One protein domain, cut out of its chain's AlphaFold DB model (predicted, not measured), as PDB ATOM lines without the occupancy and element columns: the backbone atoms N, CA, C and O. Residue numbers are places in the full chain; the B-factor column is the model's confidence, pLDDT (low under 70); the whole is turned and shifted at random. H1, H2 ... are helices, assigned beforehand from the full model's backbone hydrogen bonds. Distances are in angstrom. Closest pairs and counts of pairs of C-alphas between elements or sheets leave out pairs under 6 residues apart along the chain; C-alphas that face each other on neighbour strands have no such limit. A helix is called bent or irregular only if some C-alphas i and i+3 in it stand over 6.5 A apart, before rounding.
ATOM      1  N   ARG A   3     -56.949   3.637  24.722       43.59
ATOM      2  CA  ARG A   3     -55.621   4.114  24.286       43.59
ATOM      3  C   ARG A   3     -54.626   4.370  25.433       43.59
ATOM      4  O   ARG A   3     -53.435   4.187  25.222       43.59
ATOM      5  N   SER A   4     -55.083   4.725  26.642       47.09
ATOM      6  CA  SER A   4     -54.173   4.990  27.778       47.09
ATOM      7  C   SER A   4     -53.706   3.724  28.509       47.09
ATOM      8  O   SER A   4     -52.630   3.740  29.100       47.09
ATOM      9  N   LYS A   5     -54.456   2.612  28.422       47.75
ATOM     10  CA  LYS A   5     -54.035   1.317  28.990       47.75
ATOM     11  C   LYS A   5     -52.775   0.781  28.300       47.75
ATOM     12  O   LYS A   5     -51.898   0.278  28.986       47.75
ATOM     13  N   ASN A   6     -52.638   0.984  26.984       59.09
ATOM     14  CA  ASN A   6     -51.428   0.610  26.246       59.09
ATOM     15  C   ASN A   6     -50.201   1.398  26.710       59.09
ATOM     16  O   ASN A   6     -49.181   0.790  26.988       59.09
ATOM     17  N   LEU A   7     -50.304   2.720  26.874       59.66
ATOM     18  CA  LEU A   7     -49.175   3.547  27.318       59.66
ATOM     19  C   LEU A   7     -48.672   3.158  28.711       59.66
ATOM     20  O   LEU A   7     -47.468   3.051  28.902       59.66
ATOM     21  N   TYR A   8     -49.575   2.900  29.662       61.97
ATOM     22  CA  TYR A   8     -49.191   2.493  31.017       61.97
ATOM     23  C   TYR A   8     -48.540   1.101  31.029       61.97
ATOM     24  O   TYR A   8     -47.515   0.904  31.677       61.97
ATOM     25  N   GLN A   9     -49.076   0.158  30.247       63.44
ATOM     26  CA  GLN A   9     -48.497  -1.179  30.081       63.44
ATOM     27  C   GLN A   9     -47.102  -1.115  29.436       63.44
ATOM     28  O   GLN A   9     -46.175  -1.768  29.909       63.44
ATOM     29  N   THR A  10     -46.929  -0.294  28.394       62.72
ATOM     30  CA  THR A  10     -45.636  -0.072  27.728       62.72
ATOM     31  C   THR A  10     -44.635   0.612  28.658       62.72
ATOM     32  O   THR A  10     -43.466   0.245  28.666       62.72
ATOM     33  N   TYR A  11     -45.080   1.561  29.487       68.56
ATOM     34  CA  TYR A  11     -44.216   2.244  30.451       68.56
ATOM     35  C   TYR A  11     -43.741   1.302  31.561       68.56
ATOM     36  O   TYR A  11     -42.568   1.318  31.927       68.56
ATOM     37  N   ILE A  12     -44.625   0.431  32.059       67.06
ATOM     38  CA  ILE A  12     -44.272  -0.607  33.035       67.06
ATOM     39  C   ILE A  12     -43.310  -1.625  32.411       67.06
ATOM     40  O   ILE A  12     -42.316  -1.964  33.044       67.06
ATOM     41  N   LEU A  13     -43.545  -2.063  31.169       63.12
ATOM     42  CA  LEU A  13     -42.634  -2.948  30.432       63.12
ATOM     43  C   LEU A  13     -41.245  -2.321  30.244       63.12
ATOM     44  O   LEU A  13     -40.245  -2.980  30.507       63.12
ATOM     45  N   PHE A  14     -41.181  -1.044  29.863       66.31
ATOM     46  CA  PHE A  14     -39.931  -0.293  29.717       66.31
ATOM     47  C   PHE A  14     -39.198  -0.113  31.056       66.31
ATOM     48  O   PHE A  14     -37.983  -0.279  31.147       66.31
ATOM     49  N   CYS A  15     -39.931   0.194  32.129       57.84
ATOM     50  CA  CYS A  15     -39.349   0.359  33.457       57.84
ATOM     51  C   CYS A  15     -38.882  -0.986  34.044       57.84
ATOM     52  O   CYS A  15     -37.855  -1.044  34.720       57.84
ATOM     53  N   TYR A  16     -39.596  -2.075  33.746       62.81
ATOM     54  CA  TYR A  16     -39.248  -3.434  34.156       62.81
ATOM     55  C   TYR A  16     -38.072  -4.003  33.351       62.81
ATOM     56  O   TYR A  16     -37.195  -4.627  33.947       62.81
ATOM     57  N   SER A  17     -37.981  -3.733  32.041       59.16
ATOM     58  CA  SER A  17     -36.809  -4.111  31.238       59.16
ATOM     59  C   SER A  17     -35.555  -3.393  31.739       59.16
ATOM     60  O   SER A  17     -34.553  -4.059  31.974       59.16
ATOM     61  N   ARG A  18     -35.637  -2.087  32.049       60.88
ATOM     62  CA  ARG A  18     -34.529  -1.327  32.666       60.88
ATOM     63  C   ARG A  18     -34.173  -1.795  34.077       60.88
ATOM     64  O   ARG A  18     -33.016  -1.692  34.486       60.88
ATOM     65  N   TYR A  19     -35.148  -2.272  34.850       60.09
ATOM     66  CA  TYR A  19     -34.915  -2.813  36.192       60.09
ATOM     67  C   TYR A  19     -34.209  -4.175  36.144       60.09
ATOM     68  O   TYR A  19     -33.230  -4.381  36.863       60.09
ATOM     69  N   LEU A  20     -34.668  -5.082  35.273       59.44
ATOM     70  CA  LEU A  20     -33.999  -6.360  35.023       59.44
ATOM     71  C   LEU A  20     -32.598  -6.138  34.454       59.44
ATOM     72  O   LEU A  20     -31.649  -6.700  34.992       59.44
ATOM     73  N   GLU A  21     -32.451  -5.248  33.470       59.12
ATOM     74  CA  GLU A  21     -31.153  -4.770  32.994       59.12
ATOM     75  C   GLU A  21     -30.269  -4.373  34.178       59.12
ATOM     76  O   GLU A  21     -29.248  -5.004  34.406       59.12
ATOM     77  N   ARG A  22     -30.672  -3.414  35.021       57.56
ATOM     78  CA  ARG A  22     -29.846  -2.957  36.156       57.56
ATOM     79  C   ARG A  22     -29.449  -4.053  37.150       57.56
ATOM     80  O   ARG A  22     -28.348  -3.975  37.694       57.56
ATOM     81  N   LYS A  23     -30.311  -5.042  37.409       59.88
ATOM     82  CA  LYS A  23     -30.025  -6.135  38.355       59.88
ATOM     83  C   LYS A  23     -28.959  -7.099  37.822       59.88
ATOM     84  O   LYS A  23     -28.161  -7.605  38.606       59.88
ATOM     85  N   TYR A  24     -28.919  -7.313  36.507       58.00
ATOM     86  CA  TYR A  24     -27.951  -8.193  35.848       58.00
ATOM     87  C   TYR A  24     -26.743  -7.435  35.245       58.00
ATOM     88  O   TYR A  24     -25.707  -8.048  34.995       58.00
ATOM     89  N   LEU A  25     -26.824  -6.104  35.069       57.56
ATOM     90  CA  LEU A  25     -25.808  -5.289  34.383       57.56
ATOM     91  C   LEU A  25     -24.620  -4.835  35.229       57.56
ATOM     92  O   LEU A  25     -23.649  -4.357  34.641       57.56
ATOM     93  N   TYR A  26     -24.656  -4.925  36.564       58.12
ATOM     94  CA  TYR A  26     -23.550  -4.376  37.359       58.12
ATOM     95  C   TYR A  26     -22.227  -5.045  36.957       58.12
ATOM     96  O   TYR A  26     -21.305  -4.353  36.555       58.12
ATOM     97  N   THR A  27     -22.177  -6.377  36.876       60.41
ATOM     98  CA  THR A  27     -20.991  -7.120  36.402       60.41
ATOM     99  C   THR A  27     -20.747  -7.046  34.894       60.41
ATOM    100  O   THR A  27     -19.672  -7.435  34.445       60.41
ATOM    101  N   LEU A  28     -21.725  -6.588  34.109       64.19
ATOM    102  CA  LEU A  28     -21.572  -6.375  32.669       64.19
ATOM    103  C   LEU A  28     -21.061  -4.977  32.343       64.19
ATOM    104  O   LEU A  28     -20.845  -4.687  31.182       64.19
ATOM    105  N   SER A  29     -20.867  -4.076  33.299       74.44
ATOM    106  CA  SER A  29     -20.457  -2.730  32.923       74.44
ATOM    107  C   SER A  29     -19.007  -2.669  32.424       74.44
ATOM    108  O   SER A  29     -18.122  -3.355  32.939       74.44
ATOM    109  N   TRP A  30     -18.741  -1.800  31.444       73.50
ATOM    110  CA  TRP A  30     -17.416  -1.651  30.827       73.50
ATOM    111  C   TRP A  30     -16.306  -1.330  31.837       73.50
ATOM    112  O   TRP A  30     -15.165  -1.768  31.686       73.50
ATOM    113  N   TRP A  31     -16.658  -0.615  32.906       78.75
ATOM    114  CA  TRP A  31     -15.741  -0.277  33.992       78.75
ATOM    115  C   TRP A  31     -15.315  -1.483  34.839       78.75
ATOM    116  O   TRP A  31     -14.326  -1.380  35.556       78.75
ATOM    117  N   TYR A  32     -15.996  -2.626  34.732       83.12
ATOM    118  CA  TYR A  32     -15.525  -3.899  35.278       83.12
ATOM    119  C   TYR A  32     -14.749  -4.714  34.247       83.12
ATOM    120  O   TYR A  32     -13.671  -5.221  34.554       83.12
ATOM    121  N   ILE A  33     -15.268  -4.823  33.021       86.38
ATOM    122  CA  ILE A  33     -14.699  -5.695  31.983       86.38
ATOM    123  C   ILE A  33     -13.291  -5.240  31.594       86.38
ATOM    124  O   ILE A  33     -12.378  -6.063  31.526       86.38
ATOM    125  N   GLY A  34     -13.096  -3.935  31.377       89.00
ATOM    126  CA  GLY A  34     -11.801  -3.377  30.993       89.00
ATOM    127  C   GLY A  34     -10.703  -3.699  32.015       89.00
ATOM    128  O   GLY A  34      -9.737  -4.383  31.665       89.00
ATOM    129  N   PRO A  35     -10.849  -3.282  33.287       91.19
ATOM    130  CA  PRO A  35      -9.878  -3.602  34.330       91.19
ATOM    131  C   PRO A  35      -9.683  -5.104  34.537       91.19
ATOM    132  O   PRO A  35      -8.544  -5.546  34.679       91.19
ATOM    133  N   MET A  36     -10.754  -5.902  34.498       91.50
ATOM    134  CA  MET A  36     -10.659  -7.356  34.629       91.50
ATOM    135  C   MET A  36      -9.776  -7.968  33.531       91.50
ATOM    136  O   MET A  36      -8.871  -8.740  33.844       91.50
ATOM    137  N   LEU A  37      -9.991  -7.603  32.262       92.94
ATOM    138  CA  LEU A  37      -9.189  -8.097  31.138       92.94
ATOM    139  C   LEU A  37      -7.729  -7.634  31.223       92.94
ATOM    140  O   LEU A  37      -6.823  -8.412  30.932       92.94
ATOM    141  N   VAL A  38      -7.483  -6.395  31.658       93.56
ATOM    142  CA  VAL A  38      -6.119  -5.881  31.861       93.56
ATOM    143  C   VAL A  38      -5.397  -6.659  32.962       93.56
ATOM    144  O   VAL A  38      -4.265  -7.096  32.755       93.56
ATOM    145  N   ILE A  39      -6.048  -6.878  34.108       93.75
ATOM    146  CA  ILE A  39      -5.494  -7.664  35.222       93.75
ATOM    147  C   ILE A  39      -5.224  -9.100  34.773       93.75
ATOM    148  O   ILE A  39      -4.147  -9.636  35.030       93.75
ATOM    149  N   TYR A  40      -6.171  -9.703  34.056       93.94
ATOM    150  CA  TYR A  40      -6.041 -11.033  33.474       93.94
ATOM    151  C   TYR A  40      -4.821 -11.141  32.548       93.94
ATOM    152  O   TYR A  40      -3.971 -12.010  32.741       93.94
ATOM    153  N   LEU A  41      -4.676 -10.224  31.588       94.38
ATOM    154  CA  LEU A  41      -3.543 -10.205  30.659       94.38
ATOM    155  C   LEU A  41      -2.215  -9.985  31.381       94.38
ATOM    156  O   LEU A  41      -1.234 -10.677  31.101       94.38
ATOM    157  N   ALA A  42      -2.181  -9.051  32.334       94.94
ATOM    158  CA  ALA A  42      -1.003  -8.802  33.153       94.94
ATOM    159  C   ALA A  42      -0.603 -10.056  33.944       94.94
ATOM    160  O   ALA A  42       0.583 -10.397  33.999       94.94
ATOM    161  N   PHE A  43      -1.585 -10.773  34.499       94.75
ATOM    162  CA  PHE A  43      -1.375 -12.029  35.205       94.75
ATOM    163  C   PHE A  43      -0.817 -13.119  34.291       94.75
ATOM    164  O   PHE A  43       0.239 -13.677  34.586       94.75
ATOM    165  N   VAL A  44      -1.478 -13.394  33.169       94.12
ATOM    166  CA  VAL A  44      -1.139 -14.521  32.293       94.12
ATOM    167  C   VAL A  44       0.184 -14.316  31.550       94.12
ATOM    168  O   VAL A  44       0.941 -15.269  31.364       94.12
ATOM    169  N   LEU A  45       0.491 -13.081  31.140       92.69
ATOM    170  CA  LEU A  45       1.665 -12.797  30.311       92.69
ATOM    171  C   LEU A  45       2.918 -12.442  31.112       92.69
ATOM    172  O   LEU A  45       4.022 -12.751  30.668       92.69
ATOM    173  N   LYS A  46       2.779 -11.771  32.264       92.94
ATOM    174  CA  LYS A  46       3.933 -11.233  33.006       92.94
ATOM    175  C   LYS A  46       3.990 -11.700  34.452       92.94
ATOM    176  O   LYS A  46       4.970 -12.326  34.848       92.94
ATOM    177  N   ILE A  47       2.967 -11.390  35.245       95.31
ATOM    178  CA  ILE A  47       3.021 -11.543  36.705       95.31
ATOM    179  C   ILE A  47       3.088 -13.024  37.084       95.31
ATOM    180  O   ILE A  47       4.000 -13.433  37.795       95.31
ATOM    181  N   GLY A  48       2.177 -13.847  36.574       93.69
ATOM    182  CA  GLY A  48       2.119 -15.273  36.877       93.69
ATOM    183  C   GLY A  48       3.375 -16.038  36.436       93.69
ATOM    184  O   GLY A  48       3.978 -16.709  37.278       93.69
ATOM    185  N   PRO A  49       3.856 -15.899  35.182       93.69
ATOM    186  CA  PRO A  49       5.116 -16.513  34.759       93.69
ATOM    187  C   PRO A  49       6.325 -16.057  35.591       93.69
ATOM    188  O   PRO A  49       7.170 -16.882  35.942       93.69
ATOM    189  N   SER A  50       6.387 -14.773  35.962       94.12
ATOM    190  CA  SER A  50       7.450 -14.230  36.819       94.12
ATOM    191  C   SER A  50       7.425 -14.844  38.224       94.12
ATOM    192  O   SER A  50       8.446 -15.345  38.699       94.12
ATOM    193  N   LEU A  51       6.247 -14.913  38.858       93.31
ATOM    194  CA  LEU A  51       6.059 -15.539  40.173       93.31
ATOM    195  C   LEU A  51       6.400 -17.035  40.165       93.31
ATOM    196  O   LEU A  51       6.912 -17.570  41.150       93.31
ATOM    197  N   MET A  52       6.139 -17.712  39.046       93.75
ATOM    198  CA  MET A  52       6.430 -19.130  38.872       93.75
ATOM    199  C   MET A  52       7.883 -19.409  38.476       93.75
ATOM    200  O   MET A  52       8.301 -20.562  38.561       93.75
ATOM    201  N   LYS A  53       8.692 -18.410  38.086       92.31
ATOM    202  CA  LYS A  53      10.075 -18.616  37.610       92.31
ATOM    203  C   LYS A  53      10.897 -19.471  38.581       92.31
ATOM    204  O   LYS A  53      11.435 -20.498  38.173       92.31
ATOM    205  N   ASN A  54      10.855 -19.130  39.869       93.69
ATOM    206  CA  ASN A  54      11.630 -19.786  40.931       93.69
ATOM    207  C   ASN A  54      10.839 -20.843  41.728       93.69
ATOM    208  O   ASN A  54      11.308 -21.305  42.763       93.69
ATOM    209  N   ARG A  55       9.627 -21.215  41.291       92.62
ATOM    210  CA  ARG A  55       8.768 -22.192  41.985       92.62
ATOM    211  C   ARG A  55       8.589 -23.464  41.153       92.62
ATOM    212  O   ARG A  55       8.565 -23.376  39.925       92.62
ATOM    213  N   PRO A  56       8.447 -24.656  41.752       91.62
ATOM    214  CA  PRO A  56       8.053 -25.847  41.003       91.62
ATOM    215  C   PRO A  56       6.621 -25.700  40.459       91.62
ATOM    216  O   PRO A  56       5.832 -24.898  40.957       91.62
ATOM    217  N   ALA A  57       6.281 -26.459  39.414       93.69
ATOM    218  CA  ALA A  57       4.921 -26.477  38.877       93.69
ATOM    219  C   ALA A  57       3.941 -27.068  39.905       93.69
ATOM    220  O   ALA A  57       4.205 -28.129  40.474       93.69
ATOM    221  N   TYR A  58       2.795 -26.416  40.115       92.56
ATOM    222  CA  TYR A  58       1.783 -26.920  41.044       92.56
ATOM    223  C   TYR A  58       1.075 -28.166  40.488       92.56
ATOM    224  O   TYR A  58       0.666 -28.209  39.323       92.56
ATOM    225  N   GLN A  59       0.869 -29.177  41.335       93.00
ATOM    226  CA  GLN A  59       0.110 -30.381  40.986       93.00
ATOM    227  C   GLN A  59      -1.397 -30.151  41.168       93.00
ATOM    228  O   GLN A  59      -2.012 -30.605  42.123       93.00
ATOM    229  N   LEU A  60      -2.011 -29.442  40.221       92.38
ATOM    230  CA  LEU A  60      -3.435 -29.074  40.270       92.38
ATOM    231  C   LEU A  60      -4.358 -30.083  39.561       92.38
ATOM    232  O   LEU A  60      -5.440 -29.714  39.119       92.38
ATOM    233  N   LYS A  61      -3.946 -31.350  39.405       90.94
ATOM    234  CA  LYS A  61      -4.691 -32.342  38.598       90.94
ATOM    235  C   LYS A  61      -6.119 -32.547  39.116       90.94
ATOM    236  O   LYS A  61      -7.058 -32.505  38.330       90.94
ATOM    237  N   THR A  62      -6.271 -32.724  40.426       93.56
ATOM    238  CA  THR A  62      -7.573 -32.929  41.076       93.56
ATOM    239  C   THR A  62      -8.454 -31.687  40.976       93.56
ATOM    240  O   THR A  62      -9.621 -31.790  40.616       93.56
ATOM    241  N   VAL A  63      -7.880 -30.504  41.217       94.75
ATOM    242  CA  VAL A  63      -8.595 -29.224  41.104       94.75
ATOM    243  C   VAL A  63      -9.111 -29.023  39.681       94.75
ATOM    244  O   VAL A  63     -10.283 -28.720  39.498       94.75
ATOM    245  N   LEU A  64      -8.265 -29.260  38.676       93.38
ATOM    246  CA  LEU A  64      -8.639 -29.100  37.272       93.38
ATOM    247  C   LEU A  64      -9.711 -30.107  36.842       93.38
ATOM    248  O   LEU A  64     -10.599 -29.760  36.072       93.38
ATOM    249  N   PHE A  65      -9.661 -31.337  37.358       94.62
ATOM    250  CA  PHE A  65     -10.699 -32.333  37.100       94.62
ATOM    251  C   PHE A  65     -12.070 -31.856  37.593       94.62
ATOM    252  O   PHE A  65     -13.020 -31.829  36.813       94.62
ATOM    253  N   PHE A  66     -12.169 -31.423  38.854       96.50
ATOM    254  CA  PHE A  66     -13.425 -30.902  39.402       96.50
ATOM    255  C   PHE A  66     -13.874 -29.618  38.709       96.50
ATOM    256  O   PHE A  66     -15.064 -29.440  38.457       96.50
ATOM    257  N   TYR A  67     -12.928 -28.745  38.369       94.69
ATOM    258  CA  TYR A  67     -13.193 -27.509  37.649       94.69
ATOM    259  C   TYR A  67     -13.826 -27.783  36.275       94.69
ATOM    260  O   TYR A  67     -14.931 -27.313  36.000       94.69
ATOM    261  N   ASN A  68     -13.194 -28.636  35.464       94.81
ATOM    262  CA  ASN A  68     -13.697 -29.008  34.141       94.81
ATOM    263  C   ASN A  68     -15.036 -29.756  34.235       94.81
ATOM    264  O   ASN A  68     -15.949 -29.483  33.462       94.81
ATOM    265  N   ALA A  69     -15.186 -30.669  35.202       96.38
ATOM    266  CA  ALA A  69     -16.451 -31.370  35.431       96.38
ATOM    267  C   ALA A  69     -17.585 -30.393  35.784       96.38
ATOM    268  O   ALA A  69     -18.682 -30.494  35.237       96.38
ATOM    269  N   THR A  70     -17.304 -29.405  36.639       95.88
ATOM    270  CA  THR A  70     -18.266 -28.356  37.004       95.88
ATOM    271  C   THR A  70     -18.659 -27.530  35.784       95.88
ATOM    272  O   THR A  70     -19.847 -27.316  35.552       95.88
ATOM    273  N   GLN A  71     -17.691 -27.124  34.955       95.38
ATOM    274  CA  GLN A  71     -17.980 -26.399  33.717       95.38
ATOM    275  C   GLN A  71     -18.862 -27.212  32.767       95.38
ATOM    276  O   GLN A  71     -19.837 -26.673  32.256       95.38
ATOM    277  N   ILE A  72     -18.577 -28.503  32.567       95.94
ATOM    278  CA  ILE A  72     -19.398 -29.379  31.715       95.94
ATOM    279  C   ILE A  72     -20.839 -29.442  32.234       95.94
ATOM    280  O   ILE A  72     -21.773 -29.265  31.454       95.94
ATOM    281  N   ILE A  73     -21.033 -29.634  33.541       97.31
ATOM    282  CA  ILE A  73     -22.368 -29.673  34.156       97.31
ATOM    283  C   ILE A  73     -23.104 -28.342  33.938       97.31
ATOM    284  O   ILE A  73     -24.263 -28.341  33.519       97.31
ATOM    285  N   CYS A  74     -22.435 -27.207  34.162       95.69
ATOM    286  CA  CYS A  74     -23.010 -25.885  33.919       95.69
ATOM    287  C   CYS A  74     -23.356 -25.661  32.437       95.69
ATOM    288  O   CYS A  74     -24.432 -25.143  32.141       95.69
ATOM    289  N   CYS A  75     -22.492 -26.084  31.510       95.38
ATOM    290  CA  CYS A  75     -22.745 -26.014  30.071       95.38
ATOM    291  C   CYS A  75     -23.986 -26.822  29.682       95.38
ATOM    292  O   CYS A  75     -24.869 -26.297  29.008       95.38
ATOM    293  N   VAL A  76     -24.087 -28.076  30.132       96.56
ATOM    294  CA  VAL A  76     -25.242 -28.944  29.849       96.56
ATOM    295  C   VAL A  76     -26.527 -28.332  30.403       96.56
ATOM    296  O   VAL A  76     -27.531 -28.264  29.694       96.56
ATOM    297  N   TYR A  77     -26.491 -27.819  31.635       95.75
ATOM    298  CA  TYR A  77     -27.627 -27.124  32.237       95.75
ATOM    299  C   TYR A  77     -28.090 -25.929  31.388       95.75
ATOM    300  O   TYR A  77     -29.286 -25.788  31.125       95.75
ATOM    301  N   LEU A  78     -27.157 -25.093  30.919       93.44
ATOM    302  CA  LEU A  78     -27.482 -23.931  30.089       93.44
ATOM    303  C   LEU A  78     -28.022 -24.321  28.716       93.44
ATOM    304  O   LEU A  78     -28.983 -23.704  28.264       93.44
ATOM    305  N   ILE A  79     -27.470 -25.362  28.090       92.00
ATOM    306  CA  ILE A  79     -27.983 -25.889  26.820       92.00
ATOM    307  C   ILE A  79     -29.441 -26.325  26.984       92.00
ATOM    308  O   ILE A  79     -30.282 -25.902  26.197       92.00
ATOM    309  N   ILE A  80     -29.770 -27.094  28.028       92.44
ATOM    310  CA  ILE A  80     -31.152 -27.532  28.297       92.44
ATOM    311  C   ILE A  80     -32.073 -26.327  28.526       92.44
ATOM    312  O   ILE A  80     -33.172 -26.262  27.974       92.44
ATOM    313  N   LYS A  81     -31.621 -25.343  29.312       91.19
ATOM    314  CA  LYS A  81     -32.369 -24.106  29.573       91.19
ATOM    315  C   LYS A  81     -32.655 -23.326  28.289       91.19
ATOM    316  O   LYS A  81     -33.803 -22.961  28.050       91.19
ATOM    317  N   MET A  82     -31.646 -23.120  27.443       87.62
ATOM    318  CA  MET A  82     -31.791 -22.442  26.150       87.62
ATOM    319  C   MET A  82     -32.690 -23.222  25.188       87.62
ATOM    320  O   MET A  82     -33.514 -22.637  24.490       87.62
ATOM    321  N   TRP A  83     -32.565 -24.547  25.172       87.75
ATOM    322  CA  TRP A  83     -33.364 -25.424  24.330       87.75
ATOM    323  C   TRP A  83     -34.857 -25.339  24.674       87.75
ATOM    324  O   TRP A  83     -35.689 -25.109  23.792       87.75
ATOM    325  N   ASN A  84     -35.188 -25.398  25.966       87.06
ATOM    326  CA  ASN A  84     -36.552 -25.206  26.458       87.06
ATOM    327  C   ASN A  84     -37.066 -23.789  26.176       87.06
ATOM    328  O   ASN A  84     -38.188 -23.624  25.701       87.06
ATOM    329  N   PHE A  85     -36.225 -22.773  26.388       83.94
ATOM    330  CA  PHE A  85     -36.554 -21.377  26.099       83.94
ATOM    331  C   PHE A  85     -36.884 -21.137  24.616       83.94
ATOM    332  O   PHE A  85     -37.799 -20.380  24.278       83.94
ATOM    333  N   SER A  86     -36.170 -21.822  23.718       79.25
ATOM    334  CA  SER A  86     -36.409 -21.802  22.270       79.25
ATOM    335  C   SER A  86     -37.605 -22.647  21.819       79.25
ATOM    336  O   SER A  86     -37.873 -22.719  20.622       79.25
ATOM    337  N   GLN A  87     -38.317 -23.301  22.745       82.12
ATOM    338  CA  GLN A  87     -39.422 -24.215  22.442       82.12
ATOM    339  C   GLN A  87     -39.011 -25.317  21.453       82.12
ATOM    340  O   GLN A  87     -39.739 -25.596  20.505       82.12
ATOM    341  N   TRP A  88     -37.837 -25.927  21.660       76.38
ATOM    342  CA  TRP A  88     -37.300 -27.004  20.809       76.38
ATOM    343  C   TRP A  88     -36.978 -26.579  19.364       76.38
ATOM    344  O   TRP A  88     -36.701 -27.427  18.521       76.38
ATOM    345  N   ASN A  89     -36.963 -25.273  19.081       71.50
ATOM    346  CA  ASN A  89     -36.729 -24.712  17.749       71.50
ATOM    347  C   ASN A  89     -35.408 -23.933  17.640       71.50
ATOM    348  O   ASN A  89     -35.265 -23.105  16.745       71.50
ATOM    349  N   LEU A  90     -34.426 -24.198  18.513       65.44
ATOM    350  CA  LEU A  90     -33.149 -23.464  18.560       65.44
ATOM    351  C   LEU A  90     -32.411 -23.417  17.206       65.44
ATOM    352  O   LEU A  90     -31.701 -22.459  16.924       65.44
ATOM    353  N   LEU A  91     -32.572 -24.455  16.378       66.50
ATOM    354  CA  LEU A  91     -31.891 -24.612  15.086       66.50
ATOM    355  C   LEU A  91     -32.720 -24.129  13.888       66.50
ATOM    356  O   LEU A  91     -32.231 -24.157  12.758       66.50
ATOM    357  N   ASN A  92     -33.967 -23.708  14.104       66.50
ATOM    358  CA  ASN A  92     -34.844 -23.303  13.016       66.50
ATOM    359  C   ASN A  92     -34.740 -21.790  12.777       66.50
ATOM    360  O   ASN A  92     -35.393 -20.992  13.448       66.50
ATOM    361  N   SER A  93     -33.930 -21.396  11.791       59.88
ATOM    362  CA  SER A  93     -33.705 -19.988  11.420       59.88
ATOM    363  C   SER A  93     -34.946 -19.281  10.862       59.88
ATOM    364  O   SER A  93     -34.945 -18.060  10.728       59.88
ATOM    365  N   GLN A  94     -36.013 -20.026  10.552       54.59
ATOM    366  CA  GLN A  94     -37.256 -19.480  10.004       54.59
ATOM    367  C   GLN A  94     -38.155 -18.831  11.070       54.59
ATOM    368  O   GLN A  94     -39.064 -18.084  10.720       54.59
ATOM    369  N   ASN A  95     -37.881 -19.059  12.361       50.09
ATOM    370  CA  ASN A  95     -38.641 -18.507  13.484       50.09
ATOM    371  C   ASN A  95     -37.821 -17.449  14.239       50.09
ATOM    372  O   ASN A  95     -37.469 -17.628  15.405       50.09
ATOM    373  N   CYS A  96     -37.526 -16.325  13.579       56.69
ATOM    374  CA  CYS A  96     -36.997 -15.132  14.244       56.69
ATOM    375  C   CYS A  96     -38.138 -14.424  14.997       56.69
ATOM    376  O   CYS A  96     -38.713 -13.443  14.529       56.69
ATOM    377  N   ASN A  97     -38.533 -14.991  16.135       56.19
ATOM    378  CA  ASN A  97     -39.544 -14.403  17.006       56.19
ATOM    379  C   ASN A  97     -38.850 -13.469  18.000       56.19
ATOM    380  O   ASN A  97     -37.971 -13.918  18.733       56.19
ATOM    381  N   MET A  98     -39.263 -12.199  18.040       54.41
ATOM    382  CA  MET A  98     -38.780 -11.242  19.042       54.41
ATOM    383  C   MET A  98     -39.013 -11.808  20.447       54.41
ATOM    384  O   MET A  98     -40.123 -12.216  20.792       54.41
ATOM    385  N   ILE A  99     -37.971 -11.862  21.271       58.34
ATOM    386  CA  ILE A  99     -38.006 -12.610  22.532       58.34
ATOM    387  C   ILE A  99     -38.911 -11.923  23.584       58.34
ATOM    388  O   ILE A  99     -39.453 -12.584  24.478       58.34
ATOM    389  N   TYR A 100     -39.178 -10.620  23.442       60.78
ATOM    390  CA  TYR A 100     -39.911  -9.795  24.419       60.78
ATOM    391  C   TYR A 100     -41.439  -9.728  24.258       60.78
ATOM    392  O   TYR A 100     -42.043  -8.671  24.449       60.78
ATOM    393  N   HIS A 101     -42.115 -10.838  23.964       58.25
ATOM    394  CA  HIS A 101     -43.585 -10.821  23.946       58.25
ATOM    395  C   HIS A 101     -44.214 -10.723  25.355       58.25
ATOM    396  O   HIS A 101     -45.335 -10.230  25.484       58.25
ATOM    397  N   THR A 102     -43.509 -11.150  26.417       67.00
ATOM    398  CA  THR A 102     -43.984 -11.104  27.816       67.00
ATOM    399  C   THR A 102     -42.866 -10.756  28.810       67.00
ATOM    400  O   THR A 102     -41.687 -11.021  28.567       67.00
ATOM    401  N   THR A 103     -43.230 -10.189  29.970       70.38
ATOM    402  CA  THR A 103     -42.297  -9.872  31.074       70.38
ATOM    403  C   THR A 103     -41.596 -11.104  31.645       70.38
ATOM    404  O   THR A 103     -40.445 -11.017  32.064       70.38
ATOM    405  N   GLU A 104     -42.283 -12.246  31.674       76.31
ATOM    406  CA  GLU A 104     -41.760 -13.513  32.193       76.31
ATOM    407  C   GLU A 104     -40.663 -14.078  31.287       76.31
ATOM    408  O   GLU A 104     -39.578 -14.412  31.762       76.31
ATOM    409  N   ARG A 105     -40.889 -14.074  29.966       76.44
ATOM    410  CA  ARG A 105     -39.897 -14.539  28.987       76.44
ATOM    411  C   ARG A 105     -38.657 -13.642  28.961       76.44
ATOM    412  O   ARG A 105     -37.539 -14.139  28.861       76.44
ATOM    413  N   ALA A 106     -38.846 -12.333  29.133       74.19
ATOM    414  CA  ALA A 106     -37.752 -11.375  29.283       74.19
ATOM    415  C   ALA A 106     -36.902 -11.645  30.541       74.19
ATOM    416  O   ALA A 106     -35.675 -11.557  30.502       74.19
ATOM    417  N   ALA A 107     -37.544 -11.979  31.664       77.94
ATOM    418  CA  ALA A 107     -36.851 -12.321  32.903       77.94
ATOM    419  C   ALA A 107     -36.066 -13.636  32.771       77.94
ATOM    420  O   ALA A 107     -34.918 -13.703  33.208       77.94
ATOM    421  N   GLU A 108     -36.653 -14.651  32.130       82.00
ATOM    422  CA  GLU A 108     -35.973 -15.924  31.879       82.00
ATOM    423  C   GLU A 108     -34.759 -15.761  30.953       82.00
ATOM    424  O   GLU A 108     -33.693 -16.300  31.252       82.00
ATOM    425  N   PHE A 109     -34.876 -14.966  29.883       81.81
ATOM    426  CA  PHE A 109     -33.741 -14.646  29.013       81.81
ATOM    427  C   PHE A 109     -32.592 -14.000  29.793       81.81
ATOM    428  O   PHE A 109     -31.447 -14.428  29.668       81.81
ATOM    429  N   ASN A 110     -32.895 -13.010  30.635       79.75
ATOM    430  CA  ASN A 110     -31.886 -12.318  31.435       79.75
ATOM    431  C   ASN A 110     -31.203 -13.235  32.464       79.75
ATOM    432  O   ASN A 110     -29.992 -13.123  32.668       79.75
ATOM    433  N   ASP A 111     -31.934 -14.173  33.079       83.94
ATOM    434  CA  ASP A 111     -31.338 -15.188  33.960       83.94
ATOM    435  C   ASP A 111     -30.367 -16.099  33.191       83.94
ATOM    436  O   ASP A 111     -29.228 -16.293  33.623       83.94
ATOM    437  N   ILE A 112     -30.770 -16.596  32.016       87.12
ATOM    438  CA  ILE A 112     -29.905 -17.413  31.152       87.12
ATOM    439  C   ILE A 112     -28.665 -16.617  30.720       87.12
ATOM    440  O   ILE A 112     -27.542 -17.108  30.853       87.12
ATOM    441  N   ALA A 113     -28.848 -15.378  30.259       85.00
ATOM    442  CA  ALA A 113     -27.771 -14.503  29.805       85.00
ATOM    443  C   ALA A 113     -26.757 -14.223  30.926       85.00
ATOM    444  O   ALA A 113     -25.547 -14.336  30.728       85.00
ATOM    445  N   SER A 114     -27.237 -13.942  32.139       83.69
ATOM    446  CA  SER A 114     -26.383 -13.727  33.310       83.69
ATOM    447  C   SER A 114     -25.564 -14.964  33.683       83.69
ATOM    448  O   SER A 114     -24.377 -14.855  34.003       83.69
ATOM    449  N   ARG A 115     -26.155 -16.159  33.602       88.25
ATOM    450  CA  ARG A 115     -25.427 -17.408  33.862       88.25
ATOM    451  C   ARG A 115     -24.382 -17.701  32.787       88.25
ATOM    452  O   ARG A 115     -23.283 -18.130  33.130       88.25
ATOM    453  N   ILE A 116     -24.691 -17.436  31.514       89.19
ATOM    454  CA  ILE A 116     -23.716 -17.523  30.413       89.19
ATOM    455  C   ILE A 116     -22.562 -16.550  30.663       89.19
ATOM    456  O   ILE A 116     -21.403 -16.951  30.578       89.19
ATOM    457  N   TRP A 117     -22.867 -15.301  31.029       86.75
ATOM    458  CA  TRP A 117     -21.861 -14.294  31.368       86.75
ATOM    459  C   TRP A 117     -20.909 -14.797  32.457       86.75
ATOM    460  O   TRP A 117     -19.691 -14.761  32.282       86.75
ATOM    461  N   PHE A 118     -21.443 -15.326  33.558       87.62
ATOM    462  CA  PHE A 118     -20.623 -15.873  34.637       87.62
ATOM    463  C   PHE A 118     -19.755 -17.048  34.164       87.62
ATOM    464  O   PHE A 118     -18.547 -17.058  34.406       87.62
ATOM    465  N   LEU A 119     -20.338 -17.997  33.428       91.62
ATOM    466  CA  LEU A 119     -19.622 -19.168  32.928       91.62
ATOM    467  C   LEU A 119     -18.463 -18.789  31.990       91.62
ATOM    468  O   LEU A 119     -17.380 -19.364  32.094       91.62
ATOM    469  N   LYS A 120     -18.650 -17.780  31.128       89.50
ATOM    470  CA  LYS A 120     -17.585 -17.259  30.258       89.50
ATOM    471  C   LYS A 120     -16.448 -16.607  31.032       89.50
ATOM    472  O   LYS A 120     -15.288 -16.807  30.686       89.50
ATOM    473  N   ASN A 121     -16.750 -15.897  32.117       88.94
ATOM    474  CA  ASN A 121     -15.712 -15.359  32.995       88.94
ATOM    475  C   ASN A 121     -14.940 -16.470  33.723       88.94
ATOM    476  O   ASN A 121     -13.730 -16.339  33.907       88.94
ATOM    477  N   CYS A 122     -15.591 -17.585  34.078       91.56
ATOM    478  CA  CYS A 122     -14.886 -18.743  34.624       91.56
ATOM    479  C   CYS A 122     -13.848 -19.285  33.632       91.56
ATOM    480  O   CYS A 122     -12.716 -19.506  34.041       91.56
ATOM    481  N   GLU A 123     -14.154 -19.410  32.335       90.44
ATOM    482  CA  GLU A 123     -13.200 -19.907  31.319       90.44
ATOM    483  C   GLU A 123     -11.841 -19.168  31.332       90.44
ATOM    484  O   GLU A 123     -10.807 -19.777  31.064       90.44
ATOM    485  N   LEU A 124     -11.791 -17.893  31.739       90.88
ATOM    486  CA  LEU A 124     -10.528 -17.158  31.909       90.88
ATOM    487  C   LEU A 124      -9.624 -17.756  33.002       90.88
ATOM    488  O   LEU A 124      -8.398 -17.763  32.863       90.88
ATOM    489  N   VAL A 125     -10.207 -18.284  34.080       91.75
ATOM    490  CA  VAL A 125      -9.484 -18.888  35.213       91.75
ATOM    491  C   VAL A 125      -8.679 -20.113  34.770       91.75
ATOM    492  O   VAL A 125      -7.601 -20.367  35.313       91.75
ATOM    493  N   GLU A 126      -9.136 -20.826  33.737       89.94
ATOM    494  CA  GLU A 126      -8.443 -21.991  33.178       89.94
ATOM    495  C   GLU A 126      -7.016 -21.646  32.732       89.94
ATOM    496  O   GLU A 126      -6.051 -22.342  33.062       89.94
ATOM    497  N   THR A 127      -6.854 -20.492  32.084       91.62
ATOM    498  CA  THR A 127      -5.536 -20.009  31.650       91.62
ATOM    499  C   THR A 127      -4.621 -19.685  32.832       91.62
ATOM    500  O   THR A 127      -3.410 -19.903  32.769       91.62
ATOM    501  N   GLY A 128      -5.197 -19.255  33.960       91.44
ATOM    502  CA  GLY A 128      -4.464 -19.064  35.204       91.44
ATOM    503  C   GLY A 128      -3.923 -20.383  35.752       91.44
ATOM    504  O   GLY A 128      -2.769 -20.449  36.183       91.44
ATOM    505  N   PHE A 129      -4.692 -21.472  35.648       92.75
ATOM    506  CA  PHE A 129      -4.196 -22.806  35.986       92.75
ATOM    507  C   PHE A 129      -3.073 -23.269  35.051       92.75
ATOM    508  O   PHE A 129      -2.139 -23.926  35.521       92.75
ATOM    509  N   PHE A 130      -3.089 -22.910  33.762       92.38
ATOM    510  CA  PHE A 130      -1.971 -23.208  32.854       92.38
ATOM    511  C   PHE A 130      -0.679 -22.521  33.294       92.38
ATOM    512  O   PHE A 130       0.375 -23.165  33.349       92.38
ATOM    513  N   VAL A 131      -0.769 -21.254  33.696       93.62
ATOM    514  CA  VAL A 131       0.367 -20.477  34.207       93.62
ATOM    515  C   VAL A 131       0.929 -21.109  35.487       93.62
ATOM    516  O   VAL A 131       2.128 -21.389  35.567       93.62
ATOM    517  N   LEU A 132       0.068 -21.441  36.457       92.81
ATOM    518  CA  LEU A 132       0.469 -22.087  37.720       92.81
ATOM    519  C   LEU A 132       1.058 -23.497  37.529       92.81
ATOM    520  O   LEU A 132       1.856 -23.967  38.341       92.81
ATOM    521  N   ARG A 133       0.708 -24.184  36.440       93.81
ATOM    522  CA  ARG A 133       1.273 -25.495  36.079       93.81
ATOM    523  C   ARG A 133       2.528 -25.397  35.209       93.81
ATOM    524  O   ARG A 133       3.041 -26.434  34.791       93.81
ATOM    525  N   LYS A 134       3.020 -24.184  34.922       91.44
ATOM    526  CA  LYS A 134       4.115 -23.926  33.969       91.44
ATOM    527  C   LYS A 134       3.850 -24.512  32.575       91.44
ATOM    528  O   LYS A 134       4.762 -24.978  31.896       91.44
ATOM    529  N   LYS A 135       2.593 -24.507  32.130       90.62
ATOM    530  CA  LYS A 135       2.172 -25.005  30.813       90.62
ATOM    531  C   LYS A 135       1.933 -23.857  29.831       90.62
ATOM    532  O   LYS A 135       0.914 -23.819  29.152       90.62
ATOM    533  N   GLN A 136       2.901 -22.945  29.711       87.12
ATOM    534  CA  GLN A 136       2.759 -21.754  28.862       87.12
ATOM    535  C   GLN A 136       2.569 -22.084  27.376       87.12
ATOM    536  O   GLN A 136       1.910 -21.333  26.670       87.12
ATOM    537  N   ASN A 137       3.042 -23.245  26.916       87.38
ATOM    538  CA  ASN A 137       2.807 -23.716  25.548       87.38
ATOM    539  C   ASN A 137       1.309 -23.891  25.215       87.38
ATOM    540  O   ASN A 137       0.953 -23.912  24.044       87.38
ATOM    541  N   GLN A 138       0.439 -24.030  26.225       87.81
ATOM    542  CA  GLN A 138      -1.018 -24.094  26.040       87.81
ATOM    543  C   GLN A 138      -1.646 -22.697  25.907       87.81
ATOM    544  O   GLN A 138      -2.709 -22.553  25.310       87.81
ATOM    545  N   VAL A 139      -0.974 -21.659  26.410       90.19
ATOM    546  CA  VAL A 139      -1.400 -20.259  26.320       90.19
ATOM    547  C   VAL A 139      -0.875 -19.665  25.010       90.19
ATOM    548  O   VAL A 139       0.043 -18.844  24.988       90.19
ATOM    549  N   SER A 140      -1.425 -20.123  23.887       91.62
ATOM    550  CA  SER A 140      -1.078 -19.569  22.576       91.62
ATOM    551  C   SER A 140      -1.688 -18.170  22.385       91.62
ATOM    552  O   SER A 140      -2.710 -17.850  23.001       91.62
ATOM    553  N   PRO A 141      -1.125 -17.326  21.497       90.38
ATOM    554  CA  PRO A 141      -1.732 -16.040  21.151       90.38
ATOM    555  C   PRO A 141      -3.175 -16.186  20.658       90.38
ATOM    556  O   PRO A 141      -4.030 -15.375  21.004       90.38
ATOM    557  N   LEU A 142      -3.457 -17.260  19.911       92.88
ATOM    558  CA  LEU A 142      -4.799 -17.573  19.426       92.88
ATOM    559  C   LEU A 142      -5.760 -17.887  20.577       92.88
ATOM    560  O   LEU A 142      -6.874 -17.374  20.594       92.88
ATOM    561  N   HIS A 143      -5.328 -18.692  21.549       91.00
ATOM    562  CA  HIS A 143      -6.128 -19.016  22.727       91.00
ATOM    563  C   HIS A 143      -6.459 -17.752  23.532       91.00
ATOM    564  O   HIS A 143      -7.615 -17.511  23.878       91.00
ATOM    565  N   LEU A 144      -5.463 -16.892  23.757       92.38
ATOM    566  CA  LEU A 144      -5.655 -15.644  24.488       92.38
ATOM    567  C   LEU A 144      -6.593 -14.685  23.743       92.38
ATOM    568  O   LEU A 144      -7.522 -14.150  24.345       92.38
ATOM    569  N   PHE A 145      -6.392 -14.513  22.434       92.94
ATOM    570  CA  PHE A 145      -7.262 -13.705  21.580       92.94
ATOM    571  C   PHE A 145      -8.705 -14.217  21.601       92.94
ATOM    572  O   PHE A 145      -9.622 -13.429  21.820       92.94
ATOM    573  N   HIS A 146      -8.901 -15.529  21.451       93.44
ATOM    574  CA  HIS A 146     -10.214 -16.162  21.523       93.44
ATOM    575  C   HIS A 146     -10.927 -15.831  22.841       93.44
ATOM    576  O   HIS A 146     -12.048 -15.330  22.814       93.44
ATOM    577  N   HIS A 147     -10.279 -16.036  23.990       91.88
ATOM    578  CA  HIS A 147     -10.904 -15.775  25.291       91.88
ATOM    579  C   HIS A 147     -11.275 -14.301  25.500       91.88
ATOM    580  O   HIS A 147     -12.356 -14.007  26.008       91.88
ATOM    581  N   ILE A 148     -10.425 -13.369  25.063       92.31
ATOM    582  CA  ILE A 148     -10.723 -11.932  25.139       92.31
ATOM    583  C   ILE A 148     -11.908 -11.585  24.233       92.31
ATOM    584  O   ILE A 148     -12.841 -10.913  24.672       92.31
ATOM    585  N   MET A 149     -11.895 -12.058  22.984       92.31
ATOM    586  CA  MET A 149     -12.959 -11.771  22.023       92.31
ATOM    587  C   MET A 149     -14.296 -12.352  22.466       92.31
ATOM    588  O   MET A 149     -15.304 -11.664  22.356       92.31
ATOM    589  N   VAL A 150     -14.326 -13.567  23.019       91.69
ATOM    590  CA  VAL A 150     -15.563 -14.176  23.531       91.69
ATOM    591  C   VAL A 150     -16.168 -13.335  24.656       91.69
ATOM    592  O   VAL A 150     -17.374 -13.100  24.637       91.69
ATOM    593  N   ILE A 151     -15.367 -12.826  25.598       90.69
ATOM    594  CA  ILE A 151     -15.865 -11.957  26.680       90.69
ATOM    595  C   ILE A 151     -16.426 -10.648  26.119       90.69
ATOM    596  O   ILE A 151     -17.533 -10.244  26.479       90.69
ATOM    597  N   ILE A 152     -15.685 -10.009  25.212       89.56
ATOM    598  CA  ILE A 152     -16.097  -8.749  24.590       89.56
ATOM    599  C   ILE A 152     -17.389  -8.944  23.789       89.56
ATOM    600  O   ILE A 152     -18.348  -8.202  23.985       89.56
ATOM    601  N   LEU A 153     -17.449  -9.961  22.928       88.56
ATOM    602  CA  LEU A 153     -18.632 -10.279  22.126       88.56
ATOM    603  C   LEU A 153     -19.835 -10.594  23.012       88.56
ATOM    604  O   LEU A 153     -20.910 -10.066  22.768       88.56
ATOM    605  N   THR A 154     -19.657 -11.388  24.070       86.12
ATOM    606  CA  THR A 154     -20.747 -11.718  25.001       86.12
ATOM    607  C   THR A 154     -21.296 -10.458  25.680       86.12
ATOM    608  O   THR A 154     -22.510 -10.312  25.804       86.12
ATOM    609  N   TYR A 155     -20.425  -9.514  26.057       83.88
ATOM    610  CA  TYR A 155     -20.845  -8.214  26.585       83.88
ATOM    611  C   TYR A 155     -21.665  -7.427  25.563       83.88
ATOM    612  O   TYR A 155     -22.766  -6.983  25.884       83.88
ATOM    613  N   TYR A 156     -21.162  -7.281  24.333       83.00
ATOM    614  CA  TYR A 156     -21.880  -6.548  23.292       83.00
ATOM    615  C   TYR A 156     -23.227  -7.202  22.967       83.00
ATOM    616  O   TYR A 156     -24.228  -6.499  22.857       83.00
ATOM    617  N   CYS A 157     -23.273  -8.535  22.886       79.75
ATOM    618  CA  CYS A 157     -24.507  -9.272  22.652       79.75
ATOM    619  C   CYS A 157     -25.546  -8.988  23.737       79.75
ATOM    620  O   CYS A 157     -26.674  -8.645  23.420       79.75
ATOM    621  N   PHE A 158     -25.182  -9.068  25.015       76.25
ATOM    622  CA  PHE A 158     -26.151  -8.865  26.095       76.25
ATOM    623  C   PHE A 158     -26.476  -7.397  26.382       76.25
ATOM    624  O   PHE A 158     -27.524  -7.118  26.953       76.25
ATOM    625  N   HIS A 159     -25.600  -6.461  26.010       74.06
ATOM    626  CA  HIS A 159     -25.830  -5.034  26.227       74.06
ATOM    627  C   HIS A 159     -26.597  -4.365  25.079       74.06
ATOM    628  O   HIS A 159     -27.393  -3.466  25.327       74.06
ATOM    629  N   PHE A 160     -26.340  -4.765  23.830       69.06
ATOM    630  CA  PHE A 160     -26.849  -4.059  22.649       69.06
ATOM    631  C   PHE A 160     -27.824  -4.861  21.797       69.06
ATOM    632  O   PHE A 160     -28.513  -4.248  20.986       69.06
ATOM    633  N   LEU A 161     -27.888  -6.189  21.935       61.47
ATOM    634  CA  LEU A 161     -28.885  -6.991  21.228       61.47
ATOM    635  C   LEU A 161     -30.061  -7.246  22.178       61.47
ATOM    636  O   LEU A 161     -29.996  -8.172  22.991       61.47
TER     637      LEU A 161
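This is residues 3 to 161 of the 163 residues of the protein "Elongation of very long chain fatty acids protein" of Glossina palpalis gambiensis (UniProt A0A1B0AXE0). One long helix, H4, makes the core of a rod of helices that lie nearly lengthwise: H3 packs along one side of it, H5 along another, and H1 and H2 follow one another along a third. Residues 3 to 11 of H1 stick out beyond the body and add to the rod's length, while the unnamed loop of residues 86 to 102 joins H3 to H4. The printed part has 159 residues, with five named helices in the order H1, H2, H3, H4, H5 and no named strand, and its class is all helix. It is loose, with a radius of gyration of the C-alphas of 19.9 A, and spans 73 by 33 by 25 A.

H1, residues 3 to 25, begins with C-alpha 3 at (-55.621, 4.114, 24.286) and is 32.9 A long from first to last C-alpha. H2, residues 30 to 52, is 30.6 A long; it has a kink of 40 degrees near residue 43 and is irregular, with C-alphas 45 and 48 7.0 A apart. H3, residues 61 to 85, measures 35.9 A. H4, residues 103 to 132, measures 45.0 A and begins with C-alpha 103 at (-42.297, -9.872, 31.074). H5, residues 141 to 160, is 27.9 A long and ends with C-alpha 160 at (-26.849, -4.059, 22.649).

H4 is the hub and touches the four other helices. H1 touches residues 103 to 114 of H4 at a shallow tilt of 15 degrees, the same way; the closest C-alphas, of Tyr 24 and Ser 114, are 6.3 A apart. H2 touches residues 124 to 132 of H4, also the same way, at a shallow tilt of 19 degrees, with the C-alphas of Gly 48 and Val 131 closest at 6.1 A. H3 and H4 form a helical hairpin: they touch and run opposite ways at a shallow tilt of 20 degrees, and their closest C-alphas, of Leu 78 and Ile 112, are 7.0 A apart. H4 and H5 form another helical hairpin, at a shallow tilt of 18 degrees; residues 113 to 124 of H4 touch H5, with the C-alphas of Lys 120 and Ile 151 closest at 6.6 A. H2, H4 and H5 form a bundle, helices side by side at shallow tilts. Within it H2 and H5 are close but not clearly touching, the C-alphas of Leu 37 and Ile 148 being closest at 7.3 A. H1 and H5 are near each other, while H3 is apart from H1, H2 and H5. Every O i to N i+4 pair is within hydrogen-bond range in H3 and H5; the counts are 18 of 19 in H1, 15 of 19 in H2 and 21 of 26 in H4.

The C-alphas farthest apart, of Arg 3 and Asn 54, are 73.3 A apart. Without residues 3 to 11, which stand free, the body spans 59 by 32 by 24 A. The printed part has no cut. The link from H3 to H4 is long, with 17 residues, and the link from H1 to H2 is tight. Mean pLDDT of the printed part is 81.7; residues 3 to 28, 90 to 102 and 160 to 161 are under 70.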